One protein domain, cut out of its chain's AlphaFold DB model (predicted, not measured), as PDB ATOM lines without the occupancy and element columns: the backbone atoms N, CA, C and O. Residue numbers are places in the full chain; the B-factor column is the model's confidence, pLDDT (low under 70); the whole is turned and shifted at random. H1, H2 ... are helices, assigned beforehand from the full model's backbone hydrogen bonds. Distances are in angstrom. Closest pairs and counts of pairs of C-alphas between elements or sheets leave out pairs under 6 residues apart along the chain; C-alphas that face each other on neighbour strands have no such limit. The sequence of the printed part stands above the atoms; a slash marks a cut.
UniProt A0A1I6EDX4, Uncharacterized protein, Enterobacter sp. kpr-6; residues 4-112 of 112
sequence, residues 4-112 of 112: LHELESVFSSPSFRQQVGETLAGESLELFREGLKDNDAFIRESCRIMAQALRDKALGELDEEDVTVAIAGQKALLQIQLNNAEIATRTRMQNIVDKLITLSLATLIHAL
ATOM      1  N   LEU A   4     106.795  96.085  69.257       88.12
ATOM      2  CA  LEU A   4     105.382  96.437  69.359       88.12
ATOM      3  C   LEU A   4     104.573  95.901  68.177       88.12
ATOM      4  O   LEU A   4     103.496  95.374  68.387       88.12
ATOM      5  N   HIS A   5     105.093  95.991  66.951       88.38
ATOM      6  CA  HIS A   5     104.388  95.495  65.765       88.38
ATOM      7  C   HIS A   5     104.242  93.968  65.835       88.38
ATOM      8  O   HIS A   5     103.172  93.419  65.583       88.38
ATOM      9  N   GLU A   6     105.310  93.272  66.225       88.38
ATOM     10  CA  GLU A   6     105.286  91.816  66.390       88.38
ATOM     11  C   GLU A   6     104.276  91.411  67.477       88.38
ATOM     12  O   GLU A   6     103.432  90.547  67.242       88.38
ATOM     13  N   LEU A   7     104.271  92.108  68.615       88.50
ATOM     14  CA  LEU A   7     103.309  91.880  69.691       88.50
ATOM     15  C   LEU A   7     101.866  92.191  69.259       88.50
ATOM     16  O   LEU A   7     100.961  91.406  69.529       88.50
ATOM     17  N   GLU A   8     101.647  93.289  68.533       90.31
ATOM     18  CA  GLU A   8     100.352  93.660  67.952       90.31
ATOM     19  C   GLU A   8      99.816  92.568  67.027       90.31
ATOM     20  O   GLU A   8      98.621  92.272  67.070       90.31
ATOM     21  N   SER A   9     100.682  91.944  66.226       89.75
ATOM     22  CA  SER A   9     100.288  90.853  65.333       89.75
ATOM     23  C   SER A   9      99.809  89.615  66.103       89.75
ATOM     24  O   SER A   9      98.786  89.028  65.750       89.75
ATOM     25  N   VAL A  10     100.481  89.278  67.210       86.50
ATOM     26  CA  VAL A  10     100.115  88.162  68.094       86.50
ATOM     27  C   VAL A  10      98.793  88.455  68.806       86.50
ATOM     28  O   VAL A  10      97.853  87.660  68.744       86.50
ATOM     29  N   PHE A  11      98.691  89.628  69.430       87.31
ATOM     30  CA  PHE A  11      97.539  90.042  70.237       87.31
ATOM     31  C   PHE A  11      96.298  90.346  69.392       87.31
ATOM     32  O   PHE A  11      95.175  90.336  69.893       87.31
ATOM     33  N   SER A  12      96.476  90.609  68.096       86.38
ATOM     34  CA  SER A  12      95.374  90.775  67.142       86.38
ATOM     35  C   SER A  12      94.935  89.466  66.494       86.38
ATOM     36  O   SER A  12      93.955  89.463  65.749       86.38
ATOM     37  N   SER A  13      95.627  88.355  66.763       87.44
ATOM     38  CA  SER A  13      95.259  87.069  66.183       87.44
ATOM     39  C   SER A  13      93.938  86.554  66.790       87.44
ATOM     40  O   SER A  13      93.759  86.604  68.014       87.44
ATOM     41  N   PRO A  14      92.994  86.048  65.971       85.81
ATOM     42  CA  PRO A  14      91.694  85.588  66.465       85.81
ATOM     43  C   PRO A  14      91.796  84.456  67.493       85.81
ATOM     44  O   PRO A  14      91.049  84.435  68.465       85.81
ATOM     45  N   SER A  15      92.746  83.536  67.304       85.19
ATOM     46  CA  SER A  15      92.992  82.422  68.225       85.19
ATOM     47  C   SER A  15      93.460  82.904  69.598       85.19
ATOM     48  O   SER A  15      92.955  82.429  70.614       85.19
ATOM     49  N   PHE A  16      94.366  83.884  69.646       84.25
ATOM     50  CA  PHE A  16      94.827  84.466  70.905       84.25
ATOM     51  C   PHE A  16      93.702  85.217  71.621       84.25
ATOM     52  O   PHE A  16      93.474  85.010  72.812       84.25
ATOM     53  N   ARG A  17      92.943  86.044  70.894       86.06
ATOM     54  CA  ARG A  17      91.824  86.809  71.468       86.06
ATOM     55  C   ARG A  17      90.699  85.921  71.981       86.06
ATOM     56  O   ARG A  17      90.128  86.219  73.025       86.06
ATOM     57  N   GLN A  18      90.419  84.808  71.307       86.69
ATOM     58  CA  GLN A  18      89.450  83.825  71.783       86.69
ATOM     59  C   GLN A  18      89.892  83.165  73.100       86.69
ATOM     60  O   GLN A  18      89.046  82.842  73.931       86.69
ATOM     61  N   GLN A  19      91.197  82.972  73.296       84.00
ATOM     62  CA  GLN A  19      91.750  82.316  74.481       84.00
ATOM     63  C   GLN A  19      91.917  83.269  75.676       84.00
ATOM     64  O   GLN A  19      91.635  82.885  76.808       84.00
ATOM     65  N   VAL A  20      92.376  84.495  75.430       82.31
ATOM     66  CA  VAL A  20      92.718  85.488  76.467       82.31
ATOM     67  C   VAL A  20      91.556  86.448  76.754       82.31
ATOM     68  O   VAL A  20      91.455  87.001  77.847       82.31
ATOM     69  N   GLY A  21      90.644  86.611  75.796       86.31
ATOM     70  CA  GLY A  21      89.552  87.576  75.835       86.31
ATOM     71  C   GLY A  21      89.930  88.908  75.180       86.31
ATOM     72  O   GLY A  21      91.024  89.440  75.378       86.31
ATOM     73  N   GLU A  22      88.987  89.470  74.419       83.44
ATOM     74  CA  GLU A  22      89.147  90.727  73.671       83.44
ATOM     75  C   GLU A  22      89.583  91.901  74.561       83.44
ATOM     76  O   GLU A  22      90.511  92.629  74.212       83.44
ATOM     77  N   THR A  23      88.952  92.062  75.730       85.25
ATOM     78  CA  THR A  23      89.238  93.167  76.658       85.25
ATOM     79  C   THR A  23      90.665  93.103  77.193       85.25
ATOM     80  O   THR A  23      91.395  94.084  77.105       85.25
ATOM     81  N   LEU A  24      91.096  91.937  77.687       85.88
ATOM     82  CA  LEU A  24      92.421  91.773  78.285       85.88
ATOM     83  C   LEU A  24      93.536  91.957  77.245       85.88
ATOM     84  O   LEU A  24      94.549  92.598  77.528       85.88
ATOM     85  N   ALA A  25      93.340  91.436  76.030       86.69
ATOM     86  CA  ALA A  25      94.270  91.647  74.924       86.69
ATOM     87  C   ALA A  25      94.340  93.130  74.513       86.69
ATOM     88  O   ALA A  25      95.434  93.645  74.279       86.69
ATOM     89  N   GLY A  26      93.195  93.818  74.453       88.62
ATOM     90  CA  GLY A  26      93.111  95.241  74.123       88.62
ATOM     91  C   GLY A  26      93.822  96.132  75.142       88.62
ATOM     92  O   GLY A  26      94.739  96.864  74.771       88.62
ATOM     93  N   GLU A  27      93.460  96.011  76.421       92.44
ATOM     94  CA  GLU A  27      94.039  96.806  77.514       92.44
ATOM     95  C   GLU A  27      95.556  96.601  77.627       92.44
ATOM     96  O   GLU A  27      96.319  97.558  77.757       92.44
ATOM     97  N   SER A  28      96.020  95.353  77.503       91.75
ATOM     98  CA  SER A  28      97.455  95.044  77.534       91.75
ATOM     99  C   SER A  28      98.207  95.754  76.405       91.75
ATOM    100  O   SER A  28      99.278  96.322  76.618       91.75
ATOM    101  N   LEU A  29      97.647  95.736  75.193       92.12
ATOM    102  CA  LEU A  29      98.262  96.347  74.021       92.12
ATOM    103  C   LEU A  29      98.331  97.875  74.135       92.12
ATOM    104  O   LEU A  29      99.325  98.480  73.729       92.12
ATOM    105  N   GLU A  30      97.293  98.503  74.686       94.00
ATOM    106  CA  GLU A  30      97.272  99.943  74.952       94.00
ATOM    107  C   GLU A  30      98.363 100.337  75.949       94.00
ATOM    108  O   GLU A  30      99.160 101.228  75.648       94.00
ATOM    109  N   LEU A  31      98.510  99.594  77.050       95.94
ATOM    110  CA  LEU A  31      99.589  99.820  78.014       95.94
ATOM    111  C   LEU A  31     100.982  99.646  77.391       95.94
ATOM    112  O   LEU A  31     101.883 100.435  77.671       95.94
ATOM    113  N   PHE A  32     101.180  98.663  76.505       95.69
ATOM    114  CA  PHE A  32     102.446  98.533  75.774       95.69
ATOM    115  C   PHE A  32     102.704  99.719  74.839       95.69
ATOM    116  O   PHE A  32     103.841 100.185  74.747       95.69
ATOM    117  N   ARG A  33     101.678 100.238  74.154       95.00
ATOM    118  CA  ARG A  33     101.816 101.415  73.279       95.00
ATOM    119  C   ARG A  33     102.200 102.666  74.052       95.00
ATOM    120  O   ARG A  33     103.030 103.432  73.560       95.00
ATOM    121  N   GLU A  34     101.584 102.878  75.209       96.62
ATOM    122  CA  GLU A  34     101.882 104.004  76.091       96.62
ATOM    123  C   GLU A  34     103.277 103.857  76.693       96.62
ATOM    124  O   GLU A  34     104.136 104.711  76.474       96.62
ATOM    125  N   GLY A  35     103.547 102.728  77.350       96.81
ATOM    126  CA  GLY A  35     104.801 102.498  78.059       96.81
ATOM    127  C   GLY A  35     106.033 102.512  77.154       96.81
ATOM    128  O   GLY A  35     107.058 103.082  77.517       96.81
ATOM    129  N   LEU A  36     105.946 101.987  75.926       95.62
ATOM    130  CA  LEU A  36     107.057 102.048  74.961       95.62
ATOM    131  C   LEU A  36     107.345 103.468  74.440       95.62
ATOM    132  O   LEU A  36     108.427 103.706  73.897       95.62
ATOM    133  N   LYS A  37     106.403 104.403  74.593       96.00
ATOM    134  CA  LYS A  37     106.543 105.820  74.220       96.00
ATOM    135  C   LYS A  37     106.764 106.735  75.426       96.00
ATOM    136  O   LYS A  37     106.858 107.947  75.235       96.00
ATOM    137  N   ASP A  38     106.840 106.181  76.633       97.88
ATOM    138  CA  ASP A  38     106.971 106.963  77.859       97.88
ATOM    139  C   ASP A  38     108.272 107.784  77.870       97.88
ATOM    140  O   ASP A  38     109.258 107.426  77.222       97.88
ATOM    141  N   ASN A  39     108.303 108.894  78.606       96.88
ATOM    142  CA  ASN A  39     109.503 109.719  78.757       96.88
ATOM    143  C   ASN A  39     110.525 109.083  79.711       96.88
ATOM    144  O   ASN A  39     111.734 109.288  79.549       96.88
ATOM    145  N   ASP A  40     110.070 108.270  80.659       96.56
ATOM    146  CA  ASP A  40     110.913 107.546  81.595       96.56
ATOM    147  C   ASP A  40     111.556 106.319  80.924       96.56
ATOM    148  O   ASP A  40     110.899 105.466  80.322       96.56
ATOM    149  N   ALA A  41     112.886 106.234  81.005       96.19
ATOM    150  CA  ALA A  41     113.644 105.148  80.391       96.19
ATOM    151  C   ALA A  41     113.384 103.786  81.046       96.19
ATOM    152  O   ALA A  41     113.412 102.777  80.344       96.19
ATOM    153  N   PHE A  42     113.119 103.753  82.354       96.25
ATOM    154  CA  PHE A  42     112.773 102.532  83.072       96.25
ATOM    155  C   PHE A  42     111.434 101.984  82.572       96.25
ATOM    156  O   PHE A  42     111.356 100.804  82.242       96.25
ATOM    157  N   ILE A  43     110.419 102.844  82.416       97.38
ATOM    158  CA  ILE A  43     109.105 102.433  81.892       97.38
ATOM    159  C   ILE A  43     109.248 101.847  80.484       97.38
ATOM    160  O   ILE A  43     108.804 100.720  80.239       97.38
ATOM    161  N   ARG A  44     109.934 102.557  79.575       97.00
ATOM    162  CA  ARG A  44     110.158 102.066  78.205       97.00
ATOM    163  C   ARG A  44     110.854 100.711  78.181       97.00
ATOM    164  O   ARG A  44     110.442  99.824  77.433       97.00
ATOM    165  N   GLU A  45     111.905 100.548  78.976       96.44
ATOM    166  CA  GLU A  45     112.707  99.328  78.990       96.44
ATOM    167  C   GLU A  45     111.946  98.144  79.596       96.44
ATOM    168  O   GLU A  45     111.945  97.057  79.017       96.44
ATOM    169  N   SER A  46     111.225  98.352  80.699       96.56
ATOM    170  CA  SER A  46     110.377  97.318  81.297       96.56
ATOM    171  C   SER A  46     109.289  96.850  80.330       96.56
ATOM    172  O   SER A  46     109.112  95.644  80.140       96.56
ATOM    173  N   CYS A  47     108.603  97.778  79.655       96.38
ATOM    174  CA  CYS A  47     107.623  97.436  78.624       96.38
ATOM    175  C   CYS A  47     108.263  96.694  77.447       96.38
ATOM    176  O   CYS A  47     107.677  95.736  76.946       96.38
ATOM    177  N   ARG A  48     109.477  97.077  77.031       95.69
ATOM    178  CA  ARG A  48     110.220  96.388  75.967       95.69
ATOM    179  C   ARG A  48     110.542  94.945  76.350       95.69
ATOM    180  O   ARG A  48     110.298  94.056  75.542       95.69
ATOM    181  N   ILE A  49     111.041  94.708  77.562       95.69
ATOM    182  CA  ILE A  49     111.392  93.366  78.049       95.69
ATOM    183  C   ILE A  49     110.150  92.473  78.137       95.69
ATOM    184  O   ILE A  49     110.167  91.350  77.638       95.69
ATOM    185  N   MET A  50     109.053  92.969  78.717       95.50
ATOM    186  CA  MET A  50     107.808  92.197  78.811       95.50
ATOM    187  C   MET A  50     107.209  91.905  77.427       95.50
ATOM    188  O   MET A  50     106.772  90.784  77.178       95.50
ATOM    189  N   ALA A  51     107.233  92.877  76.510       94.06
ATOM    190  CA  ALA A  51     106.781  92.683  75.133       94.06
ATOM    191  C   ALA A  51     107.606  91.612  74.403       94.06
ATOM    192  O   ALA A  51     107.039  90.782  73.699       94.06
ATOM    193  N   GLN A  52     108.930  91.605  74.594       93.81
ATOM    194  CA  GLN A  52     109.807  90.573  74.035       93.81
ATOM    195  C   GLN A  52     109.475  89.195  74.604       93.81
ATOM    196  O   GLN A  52     109.191  88.294  73.830       93.81
ATOM    197  N   ALA A  53     109.388  89.052  75.929       94.50
ATOM    198  CA  ALA A  53     109.082  87.764  76.553       94.50
ATOM    199  C   ALA A  53     107.744  87.175  76.065       94.50
ATOM    200  O   ALA A  53     107.656  85.995  75.734       94.50
ATOM    201  N   LEU A  54     106.701  88.007  75.963       92.50
ATOM    202  CA  LEU A  54     105.393  87.582  75.458       92.50
ATOM    203  C   LEU A  54     105.429  87.218  73.971       92.50
ATOM    204  O   LEU A  54     104.784  86.252  73.558       92.50
ATOM    205  N   ARG A  55     106.183  87.969  73.163       90.44
ATOM    206  CA  ARG A  55     106.379  87.655  71.747       90.44
ATOM    207  C   ARG A  55     107.126  86.336  71.576       90.44
ATOM    208  O   ARG A  55     106.681  85.494  70.806       90.44
ATOM    209  N   ASP A  56     108.221  86.148  72.299       92.19
ATOM    210  CA  ASP A  56     109.075  84.964  72.199       92.19
ATOM    211  C   ASP A  56     108.292  83.715  72.633       92.19
ATOM    212  O   ASP A  56     108.331  82.680  71.970       92.19
ATOM    213  N   LYS A  57     107.443  83.838  73.661       91.44
ATOM    214  CA  LYS A  57     106.480  82.797  74.043       91.44
ATOM    215  C   LYS A  57     105.477  82.465  72.948       91.44
ATOM    216  O   LYS A  57     105.195  81.293  72.708       91.44
ATOM    217  N   ALA A  58     104.929  83.479  72.284       87.06
ATOM    218  CA  ALA A  58     103.985  83.278  71.190       87.06
ATOM    219  C   ALA A  58     104.635  82.616  69.963       87.06
ATOM    220  O   ALA A  58     103.962  81.880  69.243       87.06
ATOM    221  N   LEU A  59     105.933  82.840  69.747       86.44
ATOM    222  CA  LEU A  59     106.726  82.156  68.723       86.44
ATOM    223  C   LEU A  59     107.208  80.757  69.150       86.44
ATOM    224  O   LEU A  59     107.729  80.019  68.316       86.44
ATOM    225  N   GLY A  60     107.020  80.376  70.417       90.31
ATOM    226  CA  GLY A  60     107.501  79.110  70.975       90.31
ATOM    227  C   GLY A  60     109.000  79.092  71.296       90.31
ATOM    228  O   GLY A  60     109.557  78.016  71.490       90.31
ATOM    229  N   GLU A  61     109.645  80.259  71.340       93.88
ATOM    230  CA  GLU A  61     111.060  80.430  71.700       93.88
ATOM    231  C   GLU A  61     111.278  80.408  73.220       93.88
ATOM    232  O   GLU A  61     112.345  80.003  73.671       93.88
ATOM    233  N   LEU A  62     110.263  80.812  73.993       94.75
ATOM    234  CA  LEU A  62     110.230  80.717  75.455       94.75
ATOM    235  C   LEU A  62     109.061  79.853  75.915       94.75
ATOM    236  O   LEU A  62     107.988  79.839  75.297       94.75
ATOM    237  N   ASP A  63     109.245  79.164  77.036       95.44
ATOM    238  CA  ASP A  63     108.147  78.484  77.705       95.44
ATOM    239  C   ASP A  63     107.411  79.405  78.701       95.44
ATOM    240  O   ASP A  63     107.622  80.615  78.766       95.44
ATOM    241  N   GLU A  64     106.413  78.860  79.395       93.94
ATOM    242  CA  GLU A  64     105.629  79.642  80.360       93.94
ATOM    243  C   GLU A  64     106.429  80.001  81.624       93.94
ATOM    244  O   GLU A  64     106.209  81.068  82.206       93.94
ATOM    245  N   GLU A  65     107.365  79.144  82.035       96.62
ATOM    246  CA  GLU A  65     108.214  79.372  83.202       96.62
ATOM    247  C   GLU A  65     109.189  80.519  82.924       96.62
ATOM    248  O   GLU A  65     109.276  81.453  83.726       96.62
ATOM    249  N   ASP A  66     109.808  80.531  81.743       95.31
ATOM    250  CA  ASP A  66     110.693  81.605  81.288       95.31
ATOM    251  C   ASP A  66     110.007  82.980  81.333       95.31
ATOM    252  O   ASP A  66     110.534  83.953  81.887       95.31
ATOM    253  N   VAL A  67     108.787  83.071  80.787       95.62
ATOM    254  CA  VAL A  67     107.996  84.313  80.793       95.62
ATOM    255  C   VAL A  67     107.617  84.714  82.212       95.62
ATOM    256  O   VAL A  67     107.685  85.895  82.564       95.62
ATOM    257  N   THR A  68     107.236  83.744  83.043       95.75
ATOM    258  CA  THR A  68     106.870  83.988  84.441       95.75
ATOM    259  C   THR A  68     108.050  84.567  85.215       95.75
ATOM    260  O   THR A  68     107.885  85.555  85.936       95.75
ATOM    261  N   VAL A  69     109.253  84.020  85.024       96.19
ATOM    262  CA  VAL A  69     110.490  84.532  85.625       96.19
ATOM    263  C   VAL A  69     110.794  85.945  85.127       96.19
ATOM    264  O   VAL A  69     111.091  86.824  85.942       96.19
ATOM    265  N   ALA A  70     110.662  86.209  83.823       93.75
ATOM    266  CA  ALA A  70     110.886  87.539  83.259       93.75
ATOM    267  C   ALA A  70     109.931  88.592  83.858       93.75
ATOM    268  O   ALA A  70     110.372  89.662  84.291       93.75
ATOM    269  N   ILE A  71     108.633  88.281  83.949       95.62
ATOM    270  CA  ILE A  71     107.616  89.171  84.532       95.62
ATOM    271  C   ILE A  71     107.855  89.369  86.035       95.62
ATOM    272  O   ILE A  71     107.787  90.499  86.530       95.62
ATOM    273  N   ALA A  72     108.183  88.306  86.773       96.81
ATOM    274  CA  ALA A  72     108.507  88.396  88.196       96.81
ATOM    275  C   ALA A  72     109.741  89.279  88.443       96.81
ATOM    276  O   ALA A  72     109.735  90.110  89.356       96.81
ATOM    277  N   GLY A  73     110.764  89.162  87.591       96.31
ATOM    278  CA  GLY A  73     111.939  90.029  87.604       96.31
ATOM    279  C   GLY A  73     111.579  91.501  87.390       96.31
ATOM    280  O   GLY A  73     111.993  92.352  88.178       96.31
ATOM    281  N   GLN A  74     110.746  91.813  86.390       97.38
ATOM    282  CA  GLN A  74     110.280  93.187  86.154       97.38
ATOM    283  C   GLN A  74     109.464  93.738  87.326       97.38
ATOM    284  O   GLN A  74     109.649  94.889  87.719       97.38
ATOM    285  N   LYS A  75     108.621  92.912  87.954       97.12
ATOM    286  CA  LYS A  75     107.871  93.306  89.154       97.12
ATOM    287  C   LYS A  75     108.796  93.644  90.328       97.12
ATOM    288  O   LYS A  75     108.565  94.635  91.021       97.12
ATOM    289  N   ALA A  76     109.847  92.855  90.546       97.94
ATOM    290  CA  ALA A  76     110.834  93.132  91.588       97.94
ATOM    291  C   ALA A  76     111.601  94.439  91.313       97.94
ATOM    292  O   ALA A  76     111.761  95.262  92.215       97.94
ATOM    293  N   LEU A  77     112.016  94.666  90.063       97.50
ATOM    294  CA  LEU A  77     112.679  95.905  89.649       97.50
ATOM    295  C   LEU A  77     111.770  97.130  89.804       97.50
ATOM    296  O   LEU A  77     112.226  98.157  90.302       97.50
ATOM    297  N   LEU A  78     110.484  97.014  89.458       97.62
ATOM    298  CA  LEU A  78     109.499  98.077  89.669       97.62
ATOM    299  C   LEU A  78     109.411  98.460  91.149       97.62
ATOM    300  O   LEU A  78     109.447  99.643  91.479       97.62
ATOM    301  N   GLN A  79     109.362  97.476  92.049       97.81
ATOM    302  CA  GLN A  79     109.324  97.746  93.486       97.81
ATOM    303  C   GLN A  79     110.583  98.478  93.970       97.81
ATOM    304  O   GLN A  79     110.488  99.413  94.765       97.81
ATOM    305  N   ILE A  80     111.760  98.080  93.478       97.56
ATOM    306  CA  ILE A  80     113.026  98.754  93.793       97.56
ATOM    307  C   ILE A  80     112.985 100.206  93.306       97.56
ATOM    308  O   ILE A  80     113.328 101.116  94.063       97.56
ATOM    309  N   GLN A  81     112.529 100.439  92.075       96.69
ATOM    310  CA  GLN A  81     112.468 101.775  91.489       96.69
ATOM    311  C   GLN A  81     111.505 102.694  92.251       96.69
ATOM    312  O   GLN A  81     111.856 103.840  92.538       96.69
ATOM    313  N   LEU A  82     110.332 102.188  92.643       96.88
ATOM    314  CA  LEU A  82     109.367 102.927  93.462       96.88
ATOM    315  C   LEU A  82     109.957 103.310  94.826       96.88
ATOM    316  O   LEU A  82     109.885 104.473  95.222       96.88
ATOM    317  N   ASN A  83     110.607 102.363  95.508       97.62
ATOM    318  CA  ASN A  83     111.249 102.621  96.798       97.62
ATOM    319  C   ASN A  83     112.360 103.677  96.672       97.62
ATOM    320  O   ASN A  83     112.452 104.596  97.487       97.62
ATOM    321  N   ASN A  84     113.188 103.583  95.629       96.00
ATOM    322  CA  ASN A  84     114.257 104.545  95.372       96.00
ATOM    323  C   ASN A  84     113.704 105.949  95.088       96.00
ATOM    324  O   ASN A  84     114.231 106.934  95.610       96.00
ATOM    325  N   ALA A  85     112.630 106.052  94.300       95.38
ATOM    326  CA  ALA A  85     111.967 107.319  94.008       95.38
ATOM    327  C   ALA A  85     111.360 107.956  95.271       95.38
ATOM    328  O   ALA A  85     111.475 109.173  95.471       95.38
ATOM    329  N   GLU A  86     110.769 107.149  96.155       97.12
ATOM    330  CA  GLU A  86     110.254 107.617  97.442       97.12
ATOM    331  C   GLU A  86     111.383 108.157  98.329       97.12
ATOM    332  O   GLU A  86     111.284 109.275  98.845       97.12
ATOM    333  N   ILE A  87     112.483 107.407  98.460       97.44
ATOM    334  CA  ILE A  87     113.661 107.826  99.230       97.44
ATOM    335  C   ILE A  87     114.213 109.142  98.680       97.44
ATOM    336  O   ILE A  87     114.384 110.093  99.441       97.44
ATOM    337  N   ALA A  88     114.429 109.240  97.366       97.00
ATOM    338  CA  ALA A  88     114.948 110.451  96.734       97.00
ATOM    339  C   ALA A  88     114.041 111.665  96.992       97.00
ATOM    340  O   ALA A  88     114.520 112.755  97.321       97.00
ATOM    341  N   THR A  89     112.724 111.473  96.900       97.38
ATOM    342  CA  THR A  89     111.737 112.522  97.177       97.38
ATOM    343  C   THR A  89     111.782 112.950  98.641       97.38
ATOM    344  O   THR A  89     111.841 114.148  98.930       97.38
ATOM    345  N   ARG A  90     111.831 111.991  99.573       97.62
ATOM    346  CA  ARG A  90     111.946 112.246 101.013       97.62
ATOM    347  C   ARG A  90     113.221 113.017 101.349       97.62
ATOM    348  O   ARG A  90     113.144 114.047 102.018       97.62
ATOM    349  N   THR A  91     114.366 112.582 100.829       97.81
ATOM    350  CA  THR A  91     115.656 113.261 101.016       97.81
ATOM    351  C   THR A  91     115.620 114.684 100.469       97.81
ATOM    352  O   THR A  91     116.095 115.610 101.126       97.81
ATOM    353  N   ARG A  92     115.014 114.904  99.297       97.56
ATOM    354  CA  ARG A  92     114.881 116.251  98.728       97.56
ATOM    355  C   ARG A  92     114.012 117.159  99.600       97.56
ATOM    356  O   ARG A  92     114.373 118.316  99.803       97.56
ATOM    357  N   MET A  93     112.902 116.649 100.139       97.56
ATOM    358  CA  MET A  93     112.050 117.412 101.060       97.56
ATOM    359  C   MET A  93     112.798 117.807 102.337       97.56
ATOM    360  O   MET A  93     112.734 118.967 102.733       97.56
ATOM    361  N   GLN A  94     113.557 116.887 102.938       97.44
ATOM    362  CA  GLN A  94     114.376 117.177 104.121       97.44
ATOM    363  C   GLN A  94     115.470 118.217 103.813       97.44
ATOM    364  O   GLN A  94     115.634 119.202 104.526       97.44
ATOM    365  N   ASN A  95     116.184 118.063 102.698       98.00
ATOM    366  CA  ASN A  95     117.286 118.967 102.362       98.00
ATOM    367  C   ASN A  95     116.833 120.383 102.001       98.00
ATOM    368  O   ASN A  95     117.583 121.330 102.225       98.00
ATOM    369  N   ILE A  96     115.645 120.530 101.413       98.25
ATOM    370  CA  ILE A  96     115.149 121.829 100.953       98.25
ATOM    371  C   ILE A  96     114.191 122.425 101.977       98.25
ATOM    372  O   ILE A  96     114.466 123.486 102.525       98.25
ATOM    373  N   VAL A  97     113.064 121.762 102.231       98.25
ATOM    374  CA  VAL A  97     111.956 122.345 102.996       98.25
ATOM    375  C   VAL A  97     112.298 122.403 104.478       98.25
ATOM    376  O   VAL A  97     112.222 123.475 105.071       98.25
ATOM    377  N   ASP A  98     112.734 121.289 105.067       97.38
ATOM    378  CA  ASP A  98     113.080 121.244 106.495       97.38
ATOM    379  C   ASP A  98     114.283 122.149 106.811       97.38
ATOM    380  O   ASP A  98     114.271 122.932 107.769       97.38
ATOM    381  N   LYS A  99     115.286 122.156 105.923       97.44
ATOM    382  CA  LYS A  99     116.413 123.080 106.051       97.44
ATOM    383  C   LYS A  99     115.982 124.541 105.943       97.44
ATOM    384  O   LYS A  99     116.450 125.357 106.735       97.44
ATOM    385  N   LEU A 100     115.099 124.879 105.003       98.25
ATOM    386  CA  LEU A 100     114.590 126.241 104.852       98.25
ATOM    387  C   LEU A 100     113.778 126.676 106.076       98.25
ATOM    388  O   LEU A 100     113.953 127.805 106.529       98.25
ATOM    389  N   ILE A 101     112.953 125.793 106.647       98.12
ATOM    390  CA  ILE A 101     112.230 126.053 107.903       98.12
ATOM    391  C   ILE A 101     113.228 126.369 109.019       98.12
ATOM    392  O   ILE A 101     113.133 127.419 109.651       98.12
ATOM    393  N   THR A 102     114.228 125.506 109.206       97.94
ATOM    394  CA  THR A 102     115.266 125.678 110.233       97.94
ATOM    395  C   THR A 102     116.005 127.008 110.076       97.94
ATOM    396  O   THR A 102     116.161 127.754 111.043       97.94
ATOM    397  N   LEU A 103     116.445 127.335 108.857       97.62
ATOM    398  CA  LEU A 103     117.168 128.578 108.578       97.62
ATOM    399  C   LEU A 103     116.283 129.812 108.760       97.62
ATOM    400  O   LEU A 103     116.745 130.819 109.297       97.62
ATOM    401  N   SER A 104     115.017 129.736 108.353       97.81
ATOM    402  CA  SER A 104     114.060 130.831 108.523       97.81
ATOM    403  C   SER A 104     113.828 131.116 110.004       97.81
ATOM    404  O   SER A 104     113.940 132.263 110.421       97.81
ATOM    405  N   LEU A 105     113.601 130.081 110.820       96.88
ATOM    406  CA  LEU A 105     113.443 130.226 112.270       96.88
ATOM    407  C   LEU A 105     114.693 130.820 112.928       96.88
ATOM    408  O   LEU A 105     114.580 131.760 113.709       96.88
ATOM    409  N   ALA A 106     115.884 130.326 112.581       96.81
ATOM    410  CA  ALA A 106     117.136 130.881 113.093       96.81
ATOM    411  C   ALA A 106     117.305 132.359 112.707       96.81
ATOM    412  O   ALA A 106     117.700 133.178 113.534       96.81
ATOM    413  N   THR A 107     116.954 132.718 111.471       96.50
ATOM    414  CA  THR A 107     116.997 134.107 110.998       96.50
ATOM    415  C   THR A 107     116.041 134.992 111.796       96.50
ATOM    416  O   THR A 107     116.448 136.063 112.233       96.50
ATOM    417  N   LEU A 108     114.808 134.537 112.053       95.50
ATOM    418  CA  LEU A 108     113.840 135.271 112.879       95.50
ATOM    419  C   LEU A 108     114.336 135.484 114.317       95.50
ATOM    420  O   LEU A 108     114.040 136.513 114.899       95.50
ATOM    421  N   ILE A 109     115.062 134.524 114.898       95.19
ATOM    422  CA  ILE A 109     115.577 134.625 116.277       95.19
ATOM    423  C   ILE A 109     116.788 135.567 116.374       95.19
ATOM    424  O   ILE A 109     116.999 136.189 117.411       95.19
ATOM    425  N   HIS A 110     117.630 135.608 115.337       89.81
ATOM    426  CA  HIS A 110     118.927 136.290 115.396       89.81
ATOM    427  C   HIS A 110     118.977 137.651 114.695       89.81
ATOM    428  O   HIS A 110     119.864 138.443 115.009       89.81
ATOM    429  N   ALA A 111     118.106 137.904 113.717       76.25
ATOM    430  CA  ALA A 111     118.162 139.095 112.864       76.25
ATOM    431  C   ALA A 111     116.918 139.995 112.959       76.25
ATOM    432  O   ALA A 111     116.937 141.099 112.412       76.25
ATOM    433  N   LEU A 112     115.865 139.536 113.639       58.59
ATOM    434  CA  LEU A 112     114.725 140.341 114.088       58.59
ATOM    435  C   LEU A 112     114.739 140.419 115.616       58.59
ATOM    436  O   LEU A 112     114.242 141.444 116.129       58.59
TER     437      LEU A 112
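This is residues 4 to 112 of the 112 residues of an uncharacterized protein of Enterobacter sp. kpr-6 (UniProt A0A1I6EDX4). Picture a small head of four helices, H1 to H4, from which one very long helix, H5, reaches out as an arm: its first part folds back beside H4, and residues 82 to 112 stick out free. In the head H4 lies between H5 and the pair H1 and H3, and short H2 sits at one end. The printed part has 109 residues with five named helices, H1 to H5 in chain order, and no named strand: all helix. It is extended, with a radius of gyration of the C-alphas of 22.5 A and spans of 77 by 24 by 20 A.

Find C-alpha 4 at (105.382, 96.437, 69.359), where H1, residues 4 to 11, begins. H2 follows at residues 14 to 20, then H3 at residues 22 to 35, 20.1 A long. H4, residues 41 to 59, measures 26.7 A. H5 runs 68.9 A from Glu 64 to Ala 111, whose C-alpha is at (118.162, 139.095, 112.864).

Start at H4, the hub. Its residues 51 to 58 touch H1 at a steep tilt of 45 degrees, closest at the C-alphas of Leu 7 and Arg 55, 5.6 A. H3 and H4 form a helical hairpin, closest at C-alphas 35 and 44, 5.4 A. H4 and H5 form another, at a shallow tilt of 8 degrees; residues 64 to 74 of H5 touch H4, closest at C-alphas 53 and 67, 5.6 A. H1 touches H3, closest at C-alphas 11 and 25, 5.9 A. H2 is close to H3 but not clearly touching, closest at C-alphas 17 and 25, 6.4 A. Each O i to N i+4 pair is within hydrogen-bond range in H1 to H4, and 42 of 44 in H5.

The C-alphas of Ser 15 and Leu 112 are farthest apart, 77.0 A. The printed part has no cut, and its four links are tight. Only residue 112 has pLDDT under 70.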